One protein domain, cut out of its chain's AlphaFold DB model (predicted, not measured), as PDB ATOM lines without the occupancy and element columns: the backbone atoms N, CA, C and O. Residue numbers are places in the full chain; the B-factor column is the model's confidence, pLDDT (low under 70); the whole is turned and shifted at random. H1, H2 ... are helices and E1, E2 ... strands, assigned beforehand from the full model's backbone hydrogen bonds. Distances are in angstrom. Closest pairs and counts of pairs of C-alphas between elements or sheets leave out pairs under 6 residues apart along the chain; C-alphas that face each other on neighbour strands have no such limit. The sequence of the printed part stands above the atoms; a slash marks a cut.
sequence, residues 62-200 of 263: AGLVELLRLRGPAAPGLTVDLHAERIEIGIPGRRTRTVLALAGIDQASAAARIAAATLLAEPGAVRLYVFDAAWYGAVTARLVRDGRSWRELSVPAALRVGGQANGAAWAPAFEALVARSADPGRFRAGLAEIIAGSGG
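Overview. This is residues 62 to 200 of the 263 residues of an uncharacterized protein of Prosthecomicrobium hirschii (UniProt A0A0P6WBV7). A twisted five-stranded sheet makes the core, with H2 and H3 packed over one face and the short H1 lying across the strands on the opposite face. Beyond H1, the helical hairpin of H4 and H5 stands clear of the sheet, reached through a long link from E5. The printed part has 139 residues, with H1 E1 E2 E3 H2 E4 H3 E5 H4 H5 along it; the mixed sheet has the order E3 E2 E1 E4 E5, and the class is mixed, helices and strands. The whole is compact, with a radius of gyration of the C-alphas of 14.8 A and spans of 42 by 30 by 24 A.

Arrangement. H1, residues 62 to 69, comes first. E1, residues 79 to 82, E2, residues 86 to 90, and E3, residues 98 to 101, form a meander, each strand the antiparallel neighbour of the one before; N 81 and O 88 are 2.8 A apart, N 89 and O 98 2.8 A. H2, residues 107 to 119, is on the sheet over E2, along it at 2 degrees on the local plane. E4, residues 126 to 130, is parallel to E1, with N 80 and O 127 at 2.8 A. E3, H2, E4 are a split strand-helix-strand unit, with E2 and E1 between its strands; its crossover is right-handed. H3, residues 136 to 145, is on the same face as H2; they touch at Ala 111 and Val 139, their closest C-alphas, 6.3 A apart, at a steep tilt of 52 degrees, the same way. E5, residues 150 to 154, is parallel to E4, with N 151 and O 126 at 2.8 A; E4, H3, E5 are a strand-helix-strand unit, two parallel neighbour strands with a helix between them along the chain, and its crossover is right-handed. H1 is on the opposite face at a height over the sheet of 9.6 A. H4, residues 172 to 180, and H5, residues 184 to 199, form a helical hairpin at a shallow tilt of 5 degrees, opposite ways; the closest C-alphas, Leu 177 and Gly 190, are 6.7 A apart. H5 touches H1 with residues 184 to 188 alone, about perpendicular at 89 degrees; the closest C-alphas, Arg 69 and Phe 187, are 7.0 A apart. In H1 to H5 every O i to N i+4 pair is within hydrogen-bond range.

Along the chain. H1 begins at C-alpha 62, (-3.716, 51.441, 20.018). H2 is 18.5 A long, E2 13.2 A, H3 14.2 A and H5 22.9 A. H5 ends at C-alpha 199, (-12.090, 41.121, 3.970).

Size, cuts and confidence. The C-alphas farthest apart, of Arg 145 and Gly 200, are 43.5 A apart. The printed part has no cut. The link from E5 to H4, residues 155 to 171, is long. Mean pLDDT of the printed part is 80.4; residues under 70 include 119 to 124, 163 to 167 and 198 to 200.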
ATOM      1  N   ALA A  62      -5.157  51.645  19.852       68.44
ATOM      2  CA  ALA A  62      -3.716  51.441  20.018       68.44
ATOM      3  C   ALA A  62      -3.377  50.388  21.095       68.44
ATOM      4  O   ALA A  62      -2.435  49.614  20.938       68.44
ATOM      5  N   GLY A  63      -4.171  50.324  22.164       78.94
ATOM      6  CA  GLY A  63      -4.041  49.341  23.235       78.94
ATOM      7  C   GLY A  63      -4.406  47.919  22.803       78.94
ATOM      8  O   GLY A  63      -3.761  46.986  23.278       78.94
ATOM      9  N   LEU A  64      -5.357  47.748  21.877       81.56
ATOM     10  CA  LEU A  64      -5.735  46.438  21.318       81.56
ATOM     11  C   LEU A  64      -4.620  45.844  20.445       81.56
ATOM     12  O   LEU A  64      -4.287  44.666  20.565       81.56
ATOM     13  N   VAL A  65      -4.004  46.670  19.594       85.12
ATOM     14  CA  VAL A  65      -2.852  46.256  18.774       85.12
ATOM     15  C   VAL A  65      -1.678  45.851  19.661       85.12
ATOM     16  O   VAL A  65      -1.023  44.840  19.410       85.12
ATOM     17  N   GLU A  66      -1.430  46.623  20.716       85.12
ATOM     18  CA  GLU A  66      -0.381  46.310  21.677       85.12
ATOM     19  C   GLU A  66      -0.668  45.003  22.430       85.12
ATOM     20  O   GLU A  66       0.247  44.206  22.618       85.12
ATOM     21  N   LEU A  67      -1.928  44.719  22.789       87.62
ATOM     22  CA  LEU A  67      -2.304  43.418  23.352       87.62
ATOM     23  C   LEU A  67      -1.946  42.277  22.401       87.62
ATOM     24  O   LEU A  67      -1.223  41.374  22.805       87.62
ATOM     25  N   LEU A  68      -2.360  42.352  21.134       90.06
ATOM     26  CA  LEU A  68      -2.050  41.325  20.130       90.06
ATOM     27  C   LEU A  68      -0.541  41.091  19.969       90.06
ATOM     28  O   LEU A  68      -0.101  39.943  19.883       90.06
ATOM     29  N   ARG A  69       0.259  42.165  19.962       88.44
ATOM     30  CA  ARG A  69       1.726  42.087  19.884       88.44
ATOM     31  C   ARG A  69       2.312  41.365  21.097       88.44
ATOM     32  O   ARG A  69       3.213  40.538  20.964       88.44
ATOM     33  N   LEU A  70       1.763  41.635  22.280       87.44
ATOM     34  CA  LEU A  70       2.170  41.042  23.555       87.44
ATOM     35  C   LEU A  70       1.669  39.598  23.764       87.44
ATOM     36  O   LEU A  70       1.792  39.065  24.866       87.44
ATOM     37  N   ARG A  71       1.128  38.928  22.738       88.19
ATOM     38  CA  ARG A  71       0.845  37.481  22.784       88.19
ATOM     39  C   ARG A  71       2.109  36.615  22.652       88.19
ATOM     40  O   ARG A  71       2.085  35.436  23.012       88.19
ATOM     41  N   GLY A  72       3.189  37.159  22.088       81.62
ATOM     42  CA  GLY A  72       4.404  36.399  21.782       81.62
ATOM     43  C   GLY A  72       5.098  35.804  23.018       81.62
ATOM     44  O   GLY A  72       4.950  36.326  24.119       81.62
ATOM     45  N   PRO A  73       5.913  34.742  22.858       71.75
ATOM     46  CA  PRO A  73       6.543  34.025  23.978       71.75
ATOM     47  C   PRO A  73       7.541  34.872  24.787       71.75
ATOM     48  O   PRO A  73       7.855  34.543  25.929       71.75
ATOM     49  N   ALA A  74       8.045  35.956  24.191       75.62
ATOM     50  CA  ALA A  74       8.955  36.905  24.825       75.62
ATOM     51  C   ALA A  74       8.230  38.057  25.548       75.62
ATOM     52  O   ALA A  74       8.882  38.891  26.171       75.62
ATOM     53  N   ALA A  75       6.899  38.142  25.448       79.06
ATOM     54  CA  ALA A  75       6.145  39.201  26.097       79.06
ATOM     55  C   ALA A  75       6.037  38.945  27.614       79.06
ATOM     56  O   ALA A  75       5.805  37.809  28.036       79.06
ATOM     57  N   PRO A  76       6.179  39.985  28.455       78.56
ATOM     58  CA  PRO A  76       5.998  39.851  29.899       78.56
ATOM     59  C   PRO A  76       4.524  39.612  30.224       78.56
ATOM     60  O   PRO A  76       3.674  40.179  29.554       78.56
ATOM     61  N   GLY A  77       4.190  38.864  31.274       82.00
ATOM     62  CA  GLY A  77       2.802  38.629  31.717       82.00
ATOM     63  C   GLY A  77       2.086  37.445  31.045       82.00
ATOM     64  O   GLY A  77       2.419  37.019  29.943       82.00
ATOM     65  N   LEU A  78       1.094  36.893  31.741       87.62
ATOM     66  CA  LEU A  78       0.402  35.658  31.363       87.62
ATOM     67  C   LEU A  78      -0.630  35.893  30.252       87.62
ATOM     68  O   LEU A  78      -1.371  36.872  30.292       87.62
ATOM     69  N   THR A  79      -0.710  34.980  29.287       90.94
ATOM     70  CA  THR A  79      -1.740  34.989  28.238       90.94
ATOM     71  C   THR A  79      -2.702  33.829  28.436       90.94
ATOM     72  O   THR A  79      -2.263  32.714  28.711       90.94
ATOM     73  N   VAL A  80      -3.996  34.068  28.260       90.88
ATOM     74  CA  VAL A  80      -5.046  33.050  28.321       90.88
ATOM     75  C   VAL A  80      -5.879  33.151  27.056       90.88
ATOM     76  O   VAL A  80      -6.531  34.169  26.842       90.88
ATOM     77  N   ASP A  81      -5.882  32.100  26.246       92.62
ATOM     78  CA  ASP A  81      -6.730  32.001  25.063       92.62
ATOM     79  C   ASP A  81      -7.926  31.103  25.427       92.62
ATOM     80  O   ASP A  81      -7.760  29.933  25.792       92.62
ATOM     81  N   LEU A  82      -9.133  31.673  25.397       89.50
ATOM     82  CA  LEU A  82     -10.383  30.982  25.716       89.50
ATOM     83  C   LEU A  82     -11.027  30.456  24.439       89.50
ATOM     84  O   LEU A  82     -11.549  31.240  23.646       89.50
ATOM     85  N   HIS A  83     -11.011  29.137  24.271       89.06
ATOM     86  CA  HIS A  83     -11.734  28.421  23.224       89.06
ATOM     87  C   HIS A  83     -12.949  27.705  23.830       89.06
ATOM     88  O   HIS A  83     -13.071  27.595  25.051       89.06
ATOM     89  N   ALA A  84     -13.843  27.193  22.984       84.19
ATOM     90  CA  ALA A  84     -15.044  26.501  23.448       84.19
ATOM     91  C   ALA A  84     -14.693  25.206  24.209       84.19
ATOM     92  O   ALA A  84     -15.250  24.896  25.262       84.19
ATOM     93  N   GLU A  85     -13.722  24.463  23.685       85.12
ATOM     94  CA  GLU A  85     -13.346  23.121  24.125       85.12
ATOM     95  C   GLU A  85     -12.045  23.067  24.934       85.12
ATOM     96  O   GLU A  85     -11.713  22.030  25.520       85.12
ATOM     97  N   ARG A  86     -11.276  24.162  24.957       88.06
ATOM     98  CA  ARG A  86      -9.993  24.225  25.659       88.06
ATOM     99  C   ARG A  86      -9.636  25.628  26.130       88.06
ATOM    100  O   ARG A  86     -10.057  26.624  25.554       88.06
ATOM    101  N   ILE A  87      -8.790  25.693  27.147       88.44
ATOM    102  CA  ILE A  87      -8.136  26.931  27.577       88.44
ATOM    103  C   ILE A  87      -6.641  26.768  27.340       88.44
ATOM    104  O   ILE A  87      -6.040  25.807  27.827       88.44
ATOM    105  N   GLU A  88      -6.033  27.690  26.602       91.19
ATOM    106  CA  GLU A  88      -4.583  27.717  26.427       91.19
ATOM    107  C   GLU A  88      -3.964  28.796  27.300       91.19
ATOM    108  O   GLU A  88      -4.408  29.939  27.306       91.19
ATOM    109  N   ILE A  89      -2.907  28.440  28.025       88.75
ATOM    110  CA  ILE A  89      -2.214  29.353  28.925       88.75
ATOM    111  C   ILE A  89      -0.758  29.487  28.483       88.75
ATOM    112  O   ILE A  89      -0.004  28.510  28.459       88.75
ATOM    113  N   GLY A  90      -0.364  30.710  28.144       88.31
ATOM    114  CA  GLY A  90       1.015  31.097  27.870       88.31
ATOM    115  C   GLY A  90       1.644  31.724  29.108       88.31
ATOM    116  O   GLY A  90       1.114  32.679  29.675       88.31
ATOM    117  N   ILE A  91       2.779  31.170  29.527       83.06
ATOM    118  CA  ILE A  91       3.569  31.675  30.652       83.06
ATOM    119  C   ILE A  91       4.809  32.369  30.070       83.06
ATOM    120  O   ILE A  91       5.464  31.770  29.211       83.06
ATOM    121  N   PRO A  92       5.162  33.583  30.529       77.88
ATOM    122  CA  PRO A  92       6.362  34.286  30.082       77.88
ATOM    123  C   PRO A  92       7.612  33.408  30.127       77.88
ATOM    124  O   PRO A  92       7.822  32.657  31.081       77.88
ATOM    125  N   GLY A  93       8.437  33.481  29.082       74.06
ATOM    126  CA  GLY A  93       9.686  32.721  28.996       74.06
ATOM    127  C   GLY A  93       9.513  31.222  28.722       74.06
ATOM    128  O   GLY A  93      10.506  30.524  28.521       74.06
ATOM    129  N   ARG A  94       8.276  30.705  28.654       77.31
ATOM    130  CA  ARG A  94       8.004  29.329  28.224       77.31
ATOM    131  C   ARG A  94       7.548  29.307  26.775       77.31
ATOM    132  O   ARG A  94       6.565  29.935  26.397       77.31
ATOM    133  N   ARG A  95       8.250  28.515  25.961       72.88
ATOM    134  CA  ARG A  95       7.873  28.284  24.559       72.88
ATOM    135  C   ARG A  95       6.619  27.415  24.437       72.88
ATOM    136  O   ARG A  95       5.879  27.541  23.468       72.88
ATOM    137  N   THR A  96       6.389  26.532  25.406       76.44
ATOM    138  CA  THR A  96       5.231  25.640  25.442       76.44
ATOM    139  C   THR A  96       4.058  26.289  26.166       76.44
ATOM    140  O   THR A  96       4.196  26.843  27.258       76.44
ATOM    141  N   ARG A  97       2.880  26.183  25.550       82.25
ATOM    142  CA  ARG A  97       1.607  26.585  26.147       82.25
ATOM    143  C   ARG A  97       1.004  25.417  26.907       82.25
ATOM    144  O   ARG A  97       1.069  24.273  26.464       82.25
ATOM    145  N   THR A  98       0.415  25.709  28.057       82.94
ATOM    146  CA  THR A  98      -0.353  24.719  28.810       82.94
ATOM    147  C   THR A  98      -1.755  24.660  28.226       82.94
ATOM    148  O   THR A  98      -2.459  25.663  28.239       82.94
ATOM    149  N   VAL A  99      -2.155  23.495  27.721       84.62
ATOM    150  CA  VAL A  99      -3.491  23.282  27.155       84.62
ATOM    151  C   VAL A  99      -4.348  22.529  28.161       84.62
ATOM    152  O   VAL A  99      -3.998  21.435  28.611       84.62
ATOM    153  N   LEU A 100      -5.480  23.122  28.519       82.62
ATOM    154  CA  LEU A 100      -6.498  22.526  29.369       82.62
ATOM    155  C   LEU A 100      -7.657  22.084  28.475       82.62
ATOM    156  O   LEU A 100      -8.481  22.908  28.101       82.62
ATOM    157  N   ALA A 101      -7.705  20.801  28.111       82.12
ATOM    158  CA  ALA A 101      -8.867  20.231  27.429       82.12
ATOM    159  C   ALA A 101     -10.048  20.168  28.406       82.12
ATOM    160  O   ALA A 101      -9.885  19.655  29.508       82.12
ATOM    161  N   LEU A 102     -11.211  20.688  28.018       77.19
ATOM    162  CA  LEU A 102     -12.362  20.863  28.917       77.19
ATOM    163  C   LEU A 102     -13.353  19.694  28.851       77.19
ATOM    164  O   LEU A 102     -14.297  19.635  29.635       77.19
ATOM    165  N   ALA A 103     -13.120  18.731  27.955       75.94
ATOM    166  CA  ALA A 103     -13.897  17.502  27.888       75.94
ATOM    167  C   ALA A 103     -13.815  16.742  29.226       75.94
ATOM    168  O   ALA A 103     -12.762  16.222  29.593       75.94
ATOM    169  N   GLY A 104     -14.935  16.695  29.952       69.06
ATOM    170  CA  GLY A 104     -15.047  16.005  31.240       69.06
ATOM    171  C   GLY A 104     -14.439  16.746  32.437       69.06
ATOM    172  O   GLY A 104     -14.306  16.141  33.498       69.06
ATOM    173  N   ILE A 105     -14.073  18.026  32.295       73.75
ATOM    174  CA  ILE A 105     -13.600  18.860  33.408       73.75
ATOM    175  C   ILE A 105     -14.735  19.786  33.856       73.75
ATOM    176  O   ILE A 105     -15.322  20.495  33.042       73.75
ATOM    177  N   ASP A 106     -15.029  19.805  35.156       78.62
ATOM    178  CA  ASP A 106     -15.974  20.765  35.719       78.62
ATOM    179  C   ASP A 106     -15.378  22.184  35.822       78.62
ATOM    180  O   ASP A 106     -14.164  22.413  35.753       78.62
ATOM    181  N   GLN A 107     -16.247  23.179  36.002       69.44
ATOM    182  CA  GLN A 107     -15.810  24.574  36.083       69.44
ATOM    183  C   GLN A 107     -14.862  24.854  37.252       69.44
ATOM    184  O   GLN A 107     -13.944  25.668  37.123       69.44
ATOM    185  N   ALA A 108     -15.036  24.153  38.373       71.38
ATOM    186  CA  ALA A 108     -14.197  24.310  39.554       71.38
ATOM    187  C   ALA A 108     -12.751  23.853  39.295       71.38
ATOM    188  O   ALA A 108     -11.799  24.553  39.650       71.38
ATOM    189  N   SER A 109     -12.582  22.719  38.619       74.88
ATOM    190  CA  SER A 109     -11.288  22.138  38.270       74.88
ATOM    191  C   SER A 109     -10.563  22.971  37.217       74.88
ATOM    192  O   SER A 109      -9.363  23.220  37.350       74.88
ATOM    193  N   ALA A 110     -11.277  23.472  36.201       72.50
ATOM    194  CA  ALA A 110     -10.709  24.407  35.230       72.50
ATOM    195  C   ALA A 110     -10.211  25.689  35.923       72.50
ATOM    196  O   ALA A 110      -9.061  26.096  35.735       72.50
ATOM    197  N   ALA A 111     -11.029  26.269  36.808       70.44
ATOM    198  CA  ALA A 111     -10.672  27.458  37.575       70.44
ATOM    199  C   ALA A 111      -9.457  27.232  38.492       70.44
ATOM    200  O   ALA A 111      -8.598  28.107  38.595       70.44
ATOM    201  N   ALA A 112      -9.339  26.063  39.130       72.12
ATOM    202  CA  ALA A 112      -8.185  25.721  39.963       72.12
ATOM    203  C   ALA A 112      -6.877  25.651  39.156       72.12
ATOM    204  O   ALA A 112      -5.830  26.099  39.626       72.12
ATOM    205  N   ARG A 113      -6.921  25.140  37.919       74.44
ATOM    206  CA  ARG A 113      -5.736  25.073  37.046       74.44
ATOM    207  C   ARG A 113      -5.331  26.444  36.514       74.44
ATOM    208  O   ARG A 113      -4.137  26.732  36.453       74.44
ATOM    209  N   ILE A 114      -6.301  27.302  36.200       73.44
ATOM    210  CA  ILE A 114      -6.038  28.710  35.865       73.44
ATOM    211  C   ILE A 114      -5.385  29.409  37.055       73.44
ATOM    212  O   ILE A 114      -4.351  30.045  36.883       73.44
ATOM    213  N   ALA A 115      -5.918  29.222  38.264       72.12
ATOM    214  CA  ALA A 115      -5.340  29.779  39.482       72.12
ATOM    215  C   ALA A 115      -3.875  29.355  39.661       72.12
ATOM    216  O   ALA A 115      -2.995  30.200  39.818       72.12
ATOM    217  N   ALA A 116      -3.589  28.057  39.536       72.50
ATOM    218  CA  ALA A 116      -2.228  27.536  39.621       72.50
ATOM    219  C   ALA A 116      -1.293  28.165  38.576       72.50
ATOM    220  O   ALA A 116      -0.160  28.518  38.894       72.50
ATOM    221  N   ALA A 117      -1.764  28.361  37.342       73.75
ATOM    222  CA  ALA A 117      -0.974  29.021  36.310       73.75
ATOM    223  C   ALA A 117      -0.765  30.515  36.598       73.75
ATOM    224  O   ALA A 117       0.331  31.030  36.383       73.75
ATOM    225  N   THR A 118      -1.775  31.207  37.137       70.62
ATOM    226  CA  THR A 118      -1.628  32.613  37.526       70.62
ATOM    227  C   THR A 118      -0.612  32.798  38.645       70.62
ATOM    228  O   THR A 118       0.074  33.810  38.628       70.62
ATOM    229  N   LEU A 119      -0.436  31.841  39.563       67.19
ATOM    230  CA  LEU A 119       0.598  31.913  40.610       67.19
ATOM    231  C   LEU A 119       2.029  31.882  40.052       67.19
ATOM    232  O   LEU A 119       2.944  32.383  40.695       67.19
ATOM    233  N   LEU A 120       2.226  31.318  38.857       67.44
ATOM    234  CA  LEU A 120       3.526  31.261  38.181       67.44
ATOM    235  C   LEU A 120       3.854  32.539  37.397       67.44
ATOM    236  O   LEU A 120       4.934  32.640  36.819       67.44
ATOM    237  N   ALA A 121       2.922  33.489  37.329       66.56
ATOM    238  CA  ALA A 121       3.093  34.732  36.599       66.56
ATOM    239  C   ALA A 121       3.468  35.880  37.541       66.56
ATOM    240  O   ALA A 121       2.842  36.071  38.590       66.56
ATOM    241  N   GLU A 122       4.445  36.679  37.108       63.12
ATOM    242  CA  GLU A 122       4.783  37.965  37.718       63.12
ATOM    243  C   GLU A 122       3.511  38.807  37.961       63.12
ATOM    244  O   GLU A 122       2.552  38.730  37.178       63.12
ATOM    245  N   PRO A 123       3.464  39.612  39.036       58.03
ATOM    246  CA  PRO A 123       2.370  40.545  39.264       58.03
ATOM    247  C   PRO A 123       2.333  41.588  38.135       58.03
ATOM    248  O   PRO A 123       3.063  42.572  38.143       58.03
ATOM    249  N   GLY A 124       1.495  41.354  37.126       60.34
ATOM    250  CA  GLY A 124       1.429  42.215  35.949       60.34
ATOM    251  C   GLY A 124       0.526  41.644  34.862       60.34
ATOM    252  O   GLY A 124       0.974  40.858  34.034       60.34
ATOM    253  N   ALA A 125      -0.743  42.061  34.918       73.81
ATOM    254  CA  ALA A 125      -1.825  41.956  33.934       73.81
ATOM    255  C   ALA A 125      -1.898  40.662  33.098       73.81
ATOM    256  O   ALA A 125      -1.225  40.496  32.080       73.81
ATOM    257  N   VAL A 126      -2.830  39.793  33.486       85.12
ATOM    258  CA  VAL A 126      -3.310  38.684  32.654       85.12
ATOM    259  C   VAL A 126      -3.870  39.255  31.345       85.12
ATOM    260  O   VAL A 126      -4.628  40.220  31.360       85.12
ATOM    261  N   ARG A 127      -3.513  38.678  30.200       89.62
ATOM    262  CA  ARG A 127      -4.103  39.022  28.901       89.62
ATOM    263  C   ARG A 127      -5.056  37.924  28.484       89.62
ATOM    264  O   ARG A 127      -4.630  36.783  28.327       89.62
ATOM    265  N   LEU A 128      -6.320  38.273  28.319       89.94
ATOM    266  CA  LEU A 128      -7.390  37.350  27.992       89.94
ATOM    267  C   LEU A 128      -7.793  37.525  26.527       89.94
ATOM    268  O   LEU A 128      -8.269  38.591  26.139       89.94
ATOM    269  N   TYR A 129      -7.610  36.486  25.720       91.19
ATOM    270  CA  TYR A 129      -8.022  36.437  24.321       91.19
ATOM    271  C   TYR A 129      -9.244  35.535  24.194       91.19
ATOM    272  O   TYR A 129      -9.160  34.328  24.414       91.19
ATOM    273  N   VAL A 130     -10.389  36.115  23.850       90.00
ATOM    274  CA  VAL A 130     -11.675  35.410  23.862       90.00
ATOM    275  C   VAL A 130     -12.040  34.991  22.440       90.00
ATOM    276  O   VAL A 130     -12.429  35.831  21.621       90.00
ATOM    277  N   PHE A 131     -11.896  33.701  22.126       87.31
ATOM    278  CA  PHE A 131     -12.461  33.113  20.906       87.31
ATOM    279  C   PHE A 131     -13.922  32.738  21.123       87.31
ATOM    280  O   PHE A 131     -14.756  33.024  20.264       87.31
ATOM    281  N   ASP A 132     -14.204  32.150  22.283       85.38
ATOM    282  CA  ASP A 132     -15.522  31.700  22.709       85.38
ATOM    283  C   ASP A 132     -15.800  32.136  24.157       85.38
ATOM    284  O   ASP A 132     -14.894  32.183  24.994       85.38
ATOM    285  N   ALA A 133     -17.055  32.482  24.447       84.69
ATOM    286  CA  ALA A 133     -17.471  33.037  25.731       84.69
ATOM    287  C   ALA A 133     -17.862  31.978  26.778       84.69
ATOM    288  O   ALA A 133     -18.051  32.339  27.939       84.69
ATOM    289  N   ALA A 134     -17.945  30.688  26.422       83.06
ATOM    290  CA  ALA A 134     -18.443  29.620  27.298       83.06
ATOM    291  C   ALA A 134     -17.744  29.565  28.667       83.06
ATOM    292  O   ALA A 134     -18.361  29.243  29.683       83.06
ATOM    293  N   TRP A 135     -16.457  29.919  28.706       80.62
ATOM    294  CA  TRP A 135     -15.625  29.873  29.911       80.62
ATOM    295  C   TRP A 135     -15.300  31.244  30.496       80.62
ATOM    296  O   TRP A 135     -14.689  31.330  31.562       80.62
ATOM    297  N   TYR A 136     -15.731  32.317  29.837       85.44
ATOM    298  CA  TYR A 136     -15.379  33.684  30.198       85.44
ATOM    299  C   TYR A 136     -15.779  34.031  31.638       85.44
ATOM    300  O   TYR A 136     -14.939  34.486  32.417       85.44
ATOM    301  N   GLY A 137     -17.029  33.747  32.022       82.62
ATOM    302  CA  GLY A 137     -17.531  34.038  33.369       82.62
ATOM    303  C   GLY A 137     -16.763  33.293  34.465       82.62
ATOM    304  O   GLY A 137     -16.393  33.876  35.481       82.62
ATOM    305  N   ALA A 138     -16.436  32.017  34.236       81.81
ATOM    306  CA  ALA A 138     -15.674  31.218  35.193       81.81
ATOM    307  C   ALA A 138     -14.234  31.736  35.364       81.81
ATOM    308  O   ALA A 138     -13.727  31.812  36.488       81.81
ATOM    309  N   VAL A 139     -13.579  32.119  34.263       84.31
ATOM    310  CA  VAL A 139     -12.209  32.653  34.285       84.31
ATOM    311  C   VAL A 139     -12.163  34.025  34.957       84.31
ATOM    312  O   VAL A 139     -11.352  34.232  35.858       84.31
ATOM    313  N   THR A 140     -13.036  34.955  34.575       85.81
ATOM    314  CA  THR A 140     -13.047  36.317  35.139       85.81
ATOM    315  C   THR A 140     -13.423  36.325  36.617       85.81
ATOM    316  O   THR A 140     -12.726  36.958  37.410       85.81
ATOM    317  N   ALA A 141     -14.420  35.538  37.038       82.94
ATOM    318  CA  ALA A 141     -14.758  35.382  38.453       82.94
ATOM    319  C   ALA A 141     -13.567  34.871  39.281       82.94
ATOM    320  O   ALA A 141     -13.374  35.276  40.432       82.94
ATOM    321  N   ARG A 142     -12.737  33.998  38.696       83.19
ATOM    322  CA  ARG A 142     -11.508  33.532  39.339       83.19
ATOM    323  C   ARG A 142     -10.461  34.639  39.440       83.19
ATOM    324  O   ARG A 142      -9.908  34.826  40.519       83.19
ATOM    325  N   LEU A 143     -10.217  35.382  38.361       82.88
ATOM    326  CA  LEU A 143      -9.261  36.493  38.358       82.88
ATOM    327  C   LEU A 143      -9.628  37.562  39.395       82.88
ATOM    328  O   LEU A 143      -8.757  38.003  40.142       82.88
ATOM    329  N   VAL A 144     -10.917  37.899  39.510       85.00
ATOM    330  CA  VAL A 144     -11.439  38.803  40.548       85.00
ATOM    331  C   VAL A 144     -11.156  38.259  41.947       85.00
ATOM    332  O   VAL A 144     -10.635  38.984  42.792       85.00
ATOM    333  N   ARG A 145     -11.462  36.978  42.195       82.94
ATOM    334  CA  ARG A 145     -11.213  36.325  43.491       82.94
ATOM    335  C   ARG A 145      -9.735  36.351  43.879       82.94
ATOM    336  O   ARG A 145      -9.421  36.527  45.050       82.94
ATOM    337  N   ASP A 146      -8.852  36.194  42.901       81.44
ATOM    338  CA  ASP A 146      -7.402  36.207  43.095       81.44
ATOM    339  C   ASP A 146      -6.813  37.633  43.123       81.44
ATOM    340  O   ASP A 146      -5.594  37.797  43.184       81.44
ATOM    341  N   GLY A 147      -7.651  38.678  43.048       81.94
ATOM    342  CA  GLY A 147      -7.209  40.073  43.018       81.94
ATOM    343  C   GLY A 147      -6.335  40.405  41.805       81.94
ATOM    344  O   GLY A 147      -5.497  41.304  41.866       81.94
ATOM    345  N   ARG A 148      -6.474  39.652  40.708       82.31
ATOM    346  CA  ARG A 148      -5.679  39.828  39.492       82.31
ATOM    347  C   ARG A 148      -6.367  40.811  38.556       82.31
ATOM    348  O   ARG A 148      -7.542  40.660  38.238       82.31
ATOM    349  N   SER A 149      -5.608  41.777  38.055       82.88
ATOM    350  CA  SER A 149      -6.036  42.597  36.925       82.88
ATOM    351  C   SER A 149      -5.839  41.841  35.611       82.88
ATOM    352  O   SER A 149      -4.879  41.075  35.449       82.88
ATOM    353  N   TRP A 150      -6.737  42.076  34.655       86.38
ATOM    354  CA  TRP A 150      -6.592  41.571  33.298       86.38
ATOM    355  C   TRP A 150      -6.935  42.627  32.254       86.38
ATOM    356  O   TRP A 150      -7.620  43.609  32.534       86.38
ATOM    357  N   ARG A 151      -6.418  42.411  31.046       86.31
ATOM    358  CA  ARG A 151      -6.799  43.121  29.826       86.31
ATOM    359  C   ARG A 151      -7.376  42.113  28.852       86.31
ATOM    360  O   ARG A 151      -6.872  40.995  28.756       86.31
ATOM    361  N   GLU A 152      -8.421  42.502  28.149       87.25
ATOM    362  CA  GLU A 152      -9.221  41.596  27.335       87.25
ATOM    363  C   GLU A 152      -9.229  42.014  25.868       87.25
ATOM    364  O   GLU A 152      -9.252  43.199  25.541       87.25
ATOM    365  N   LEU A 153      -9.253  41.014  24.990       87.94
ATOM    366  CA  LEU A 153      -9.526  41.175  23.576       87.94
ATOM    367  C   LEU A 153     -10.421  40.035  23.076       87.94
ATOM    368  O   LEU A 153     -10.000  38.877  23.037       87.94
ATOM    369  N   SER A 154     -11.622  40.364  22.600       87.94
ATOM    370  CA  SER A 154     -12.403  39.446  21.768       87.94
ATOM    371  C   SER A 154     -11.711  39.298  20.415       87.94
ATOM    372  O   SER A 154     -11.486  40.285  19.714       87.94
ATOM    373  N   VAL A 155     -11.328  38.075  20.047       84.81
ATOM    374  CA  VAL A 155     -10.471  37.853  18.875       84.81
ATOM    375  C   VAL A 155     -11.265  38.113  17.589       84.81
ATOM    376  O   VAL A 155     -12.246  37.408  17.353       84.81
ATOM    377  N   PRO A 156     -10.875  39.061  16.719       82.75
ATOM    378  CA  PRO A 156     -11.585  39.307  15.464       82.75
ATOM    379  C   PRO A 156     -11.563  38.086  14.545       82.75
ATOM    380  O   PRO A 156     -10.548  37.393  14.474       82.75
ATOM    381  N   ALA A 157     -12.638  37.853  13.788       81.31
ATOM    382  CA  ALA A 157     -12.747  36.715  12.867       81.31
ATOM    383  C   ALA A 157     -11.590  36.657  11.846       81.31
ATOM    384  O   ALA A 157     -11.064  35.582  11.573       81.31
ATOM    385  N   ALA A 158     -11.112  37.821  11.390       82.38
ATOM    386  CA  ALA A 158      -9.936  37.984  10.528       82.38
ATOM    387  C   ALA A 158      -8.643  37.348  11.079       82.38
ATOM    388  O   ALA A 158      -7.746  36.993  10.317       82.38
ATOM    389  N   LEU A 159      -8.530  37.207  12.404       85.12
ATOM    390  CA  LEU A 159      -7.367  36.619  13.075       85.12
ATOM    391  C   LEU A 159      -7.581  35.148  13.454       85.12
ATOM    392  O   LEU A 159      -6.705  34.556  14.086       85.12
ATOM    393  N   ARG A 160      -8.716  34.549  13.078       86.19
ATOM    394  CA  ARG A 160      -9.059  33.148  13.350       86.19
ATOM    395  C   ARG A 160      -8.798  32.277  12.120       86.19
ATOM    396  O   ARG A 160      -8.909  32.734  10.981       86.19
ATOM    397  N   VAL A 161      -8.478  31.000  12.334       83.50
ATOM    398  CA  VAL A 161      -8.402  30.017  11.241       83.50
ATOM    399  C   VAL A 161      -9.733  29.987  10.486       83.50
ATOM    400  O   VAL A 161     -10.795  29.858  11.090       83.50
ATOM    401  N   GLY A 162      -9.666  30.110   9.159       71.75
ATOM    402  CA  GLY A 162     -10.838  30.059   8.284       71.75
ATOM    403  C   GLY A 162     -11.679  31.337   8.243       71.75
ATOM    404  O   GLY A 162     -12.702  31.337   7.571       71.75
ATOM    405  N   GLY A 163     -11.287  32.416   8.937       62.91
ATOM    406  CA  GLY A 163     -11.995  33.704   8.886       62.91
ATOM    407  C   GLY A 163     -13.416  33.685   9.464       62.91
ATOM    408  O   GLY A 163     -14.130  34.679   9.374       62.91
ATOM    409  N   GLN A 164     -13.849  32.562  10.044       60.19
ATOM    410  CA  GLN A 164     -15.195  32.387  10.575       60.19
ATOM    411  C   GLN A 164     -15.257  32.698  12.069       60.19
ATOM    412  O   GLN A 164     -14.281  32.526  12.804       60.19
ATOM    413  N   ALA A 165     -16.451  33.075  12.535       56.19
ATOM    414  CA  ALA A 165     -16.743  33.267  13.955       56.19
ATOM    415  C   ALA A 165     -16.414  32.019  14.796       56.19
ATOM    416  O   ALA A 165     -16.024  32.158  15.945       56.19
ATOM    417  N   ASN A 166     -16.440  30.817  14.214       55.78
ATOM    418  CA  ASN A 166     -16.171  29.565  14.935       55.78
ATOM    419  C   ASN A 166     -14.725  29.057  14.786       55.78
ATOM    420  O   ASN A 166     -14.432  27.923  15.159       55.78
ATOM    421  N   GLY A 167     -13.809  29.851  14.219       60.72
ATOM    422  CA  GLY A 167     -12.407  29.447  14.101       60.72
ATOM    423  C   GLY A 167     -11.779  29.215  15.481       60.72
ATOM    424  O   GLY A 167     -11.562  30.163  16.233       60.72
ATOM    425  N   ALA A 168     -11.466  27.957  15.803       74.06
ATOM    426  CA  ALA A 168     -11.010  27.518  17.129       74.06
ATOM    427  C   ALA A 168      -9.514  27.777  17.411       74.06
ATOM    428  O   ALA A 168      -8.951  27.237  18.366       74.06
ATOM    429  N   ALA A 169      -8.836  28.552  16.568       85.56
ATOM    430  CA  ALA A 169      -7.411  28.836  16.690       85.56
ATOM    431  C   ALA A 169      -7.039  30.133  15.966       85.56
ATOM    432  O   ALA A 169      -7.796  30.643  15.135       85.56
ATOM    433  N   TRP A 170      -5.844  30.640  16.260       90.00
ATOM    434  CA  TRP A 170      -5.255  31.775  15.559       90.00
ATOM    435  C   TRP A 170      -4.909  31.430  14.113       90.00
ATOM    436  O   TRP A 170      -4.421  30.341  13.817       90.00
ATOM    437  N   ALA A 171      -5.122  32.384  13.210       89.88
ATOM    438  CA  ALA A 171      -4.712  32.250  11.823       89.88
ATOM    439  C   ALA A 171      -3.181  32.057  11.727       89.88
ATOM    440  O   ALA A 171      -2.437  32.801  12.377       89.88
ATOM    441  N   PRO A 172      -2.673  31.146  10.870       89.88
ATOM    442  CA  PRO A 172      -1.233  30.909  10.731       89.88
ATOM    443  C   PRO A 172      -0.437  32.169  10.363       89.88
ATOM    444  O   PRO A 172       0.680  32.364  10.835       89.88
ATOM    445  N   ALA A 173      -1.028  33.062   9.562       89.19
ATOM    446  CA  ALA A 173      -0.417  34.343   9.207       89.19
ATOM    447  C   ALA A 173      -0.198  35.245  10.435       89.19
ATOM    448  O   ALA A 173       0.839  35.900  10.547       89.19
ATOM    449  N   PHE A 174      -1.145  35.244  11.377       91.38
ATOM    450  CA  PHE A 174      -1.021  35.990  12.625       91.38
ATOM    451  C   PHE A 174       0.010  35.353  13.563       91.38
ATOM    452  O   PHE A 174       0.849  36.059  14.118       91.38
ATOM    453  N   GLU A 175       0.012  34.024  13.690       90.56
ATOM    454  CA  GLU A 175       1.029  33.309  14.474       90.56
ATOM    455  C   GLU A 175       2.448  33.604  13.958       90.56
ATOM    456  O   GLU A 175       3.342  33.932  14.743       90.56
ATOM    457  N   ALA A 176       2.640  33.590  12.635       89.69
ATOM    458  CA  ALA A 176       3.906  33.950  12.005       89.69
ATOM    459  C   ALA A 176       4.298  35.413  12.272       89.69
ATOM    460  O   ALA A 176       5.473  35.701  12.512       89.69
ATOM    461  N   LEU A 177       3.333  36.340  12.254       89.88
ATOM    462  CA  LEU A 177       3.561  37.755  12.558       89.88
ATOM    463  C   LEU A 177       4.026  37.963  14.006       89.88
ATOM    464  O   LEU A 177       5.020  38.650  14.239       89.88
ATOM    465  N   VAL A 178       3.348  37.341  14.972       89.88
ATOM    466  CA  VAL A 178       3.704  37.428  16.399       89.88
ATOM    467  C   VAL A 178       5.080  36.812  16.669       89.88
ATOM    468  O   VAL A 178       5.836  37.335  17.484       89.88
ATOM    469  N   ALA A 179       5.436  35.728  15.975       86.88
ATOM    470  CA  ALA A 179       6.732  35.076  16.144       86.88
ATOM    471  C   ALA A 179       7.917  35.911  15.619       86.88
ATOM    472  O   ALA A 179       9.022  35.794  16.147       86.88
ATOM    473  N   ARG A 180       7.710  36.736  14.580       85.12
ATOM    474  CA  ARG A 180       8.795  37.434  13.859       85.12
ATOM    475  C   ARG A 180       8.961  38.914  14.212       85.12
ATOM    476  O   ARG A 180      10.027  39.478  13.973       85.12
ATOM    477  N   SER A 181       7.921  39.575  14.723       78.06
ATOM    478  CA  SER A 181       7.891  41.040  14.823       78.06
ATOM    479  C   SER A 181       7.953  41.536  16.267       78.06
ATOM    480  O   SER A 181       6.929  41.714  16.919       78.06
ATOM    481  N   ALA A 182       9.165  41.849  16.738       76.06
ATOM    482  CA  ALA A 182       9.361  42.620  17.972       76.06
ATOM    483  C   ALA A 182       9.062  44.122  17.778       76.06
ATOM    484  O   ALA A 182       8.617  44.789  18.714       76.06
ATOM    485  N   ASP A 183       9.274  44.633  16.556       84.88
ATOM    486  CA  ASP A 183       9.070  46.039  16.197       84.88
ATOM    487  C   ASP A 183       7.571  46.408  16.092       84.88
ATOM    488  O   ASP A 183       6.845  45.800  15.293       84.88
ATOM    489  N   PRO A 184       7.093  47.425  16.838       84.75
ATOM    490  CA  PRO A 184       5.686  47.833  16.827       84.75
ATOM    491  C   PRO A 184       5.176  48.379  15.486       84.75
ATOM    492  O   PRO A 184       3.972  48.326  15.229       84.75
ATOM    493  N   GLY A 185       6.043  48.955  14.647       85.31
ATOM    494  CA  GLY A 185       5.665  49.486  13.333       85.31
ATOM    495  C   GLY A 185       5.419  48.365  12.325       85.31
ATOM    496  O   GLY A 185       4.356  48.296  11.709       85.31
ATOM    497  N   ARG A 186       6.363  47.424  12.231       86.75
ATOM    498  CA  ARG A 186       6.262  46.223  11.387       86.75
ATOM    499  C   ARG A 186       5.112  45.318  11.810       86.75
ATOM    500  O   ARG A 186       4.427  44.778  10.947       86.75
ATOM    501  N   PHE A 187       4.871  45.180  13.117       87.81
ATOM    502  CA  PHE A 187       3.718  44.432  13.614       87.81
ATOM    503  C   PHE A 187       2.400  45.061  13.145       87.81
ATOM    504  O   PHE A 187       1.539  44.362  12.622       87.81
ATOM    505  N   ARG A 188       2.266  46.390  13.266       88.44
ATOM    506  CA  ARG A 188       1.085  47.131  12.796       88.44
ATOM    507  C   ARG A 188       0.838  46.962  11.301       88.44
ATOM    508  O   ARG A 188      -0.289  46.669  10.916       88.44
ATOM    509  N   ALA A 189       1.880  47.111  10.485       86.00
ATOM    510  CA  ALA A 189       1.779  46.935   9.039       86.00
ATOM    511  C   ALA A 189       1.334  45.509   8.673       86.00
ATOM    512  O   ALA A 189       0.345  45.336   7.966       86.00
ATOM    513  N   GLY A 190       1.986  44.487   9.239       87.44
ATOM    514  CA  GLY A 190       1.621  43.093   8.977       87.44
ATOM    515  C   GLY A 190       0.224  42.719   9.484       87.44
ATOM    516  O   GLY A 190      -0.465  41.921   8.857       87.44
ATOM    517  N   LEU A 191      -0.231  43.308  10.595       87.50
ATOM    518  CA  LEU A 191      -1.593  43.104  11.088       87.50
ATOM    519  C   LEU A 191      -2.628  43.706  10.126       87.50
ATOM    520  O   LEU A 191      -3.653  43.080   9.866       87.50
ATOM    521  N   ALA A 192      -2.348  44.890   9.573       86.81
ATOM    522  CA  ALA A 192      -3.218  45.535   8.593       86.81
ATOM    523  C   ALA A 192      -3.349  44.696   7.310       86.81
ATOM    524  O   ALA A 192      -4.453  44.543   6.795       86.81
ATOM    525  N   GLU A 193      -2.252  44.092   6.841       86.06
ATOM    526  CA  GLU A 193      -2.253  43.176   5.690       86.06
ATOM    527  C   GLU A 193      -3.142  41.945   5.926       86.06
ATOM    528  O   GLU A 193      -3.913  41.568   5.045       86.06
ATOM    529  N   ILE A 194      -3.091  41.341   7.120       84.19
ATOM    530  CA  ILE A 194      -3.932  40.183   7.476       84.19
ATOM    531  C   ILE A 194      -5.419  40.562   7.472       84.19
ATOM    532  O   ILE A 194      -6.257  39.816   6.962       84.19
ATOM    533  N   ILE A 195      -5.760  41.727   8.027       83.38
ATOM    534  CA  ILE A 195      -7.147  42.206   8.088       83.38
ATOM    535  C   ILE A 195      -7.661  42.553   6.682       83.38
ATOM    536  O   ILE A 195      -8.765  42.161   6.315       83.38
ATOM    537  N   ALA A 196      -6.852  43.224   5.859       80.00
ATOM    538  CA  ALA A 196      -7.223  43.547   4.482       80.00
ATOM    539  C   ALA A 196      -7.389  42.285   3.617       80.00
ATOM    540  O   ALA A 196      -8.342  42.180   2.849       80.00
ATOM    541  N   GLY A 197      -6.500  41.298   3.779       72.56
ATOM    542  CA  GLY A 197      -6.541  40.033   3.040       72.56
ATOM    543  C   GLY A 197      -7.663  39.073   3.456       72.56
ATOM    544  O   GLY A 197      -7.931  38.120   2.733       72.56
ATOM    545  N   SER A 198      -8.321  39.307   4.594       63.53
ATOM    546  CA  SER A 198      -9.463  38.504   5.068       63.53
ATOM    547  C   SER A 198     -10.826  39.118   4.730       63.53
ATOM    548  O   SER A 198     -11.816  38.392   4.707       63.53
ATOM    549  N   GLY A 199     -10.883  40.423   4.436       49.75
ATOM    550  CA  GLY A 199     -12.090  41.121   3.970       49.75
ATOM    551  C   GLY A 199     -12.253  41.176   2.445       49.75
ATOM    552  O   GLY A 199     -13.297  41.606   1.964       49.75
ATOM    553  N   GLY A 200     -11.233  40.762   1.686       37.84
ATOM    554  CA  GLY A 200     -11.240  40.749   0.227       37.84
ATOM    555  C   GLY A 200     -11.544  39.365  -0.334       37.84
ATOM    556  O   GLY A 200     -10.795  38.414  -0.119       37.84
TER     557      GLY A 200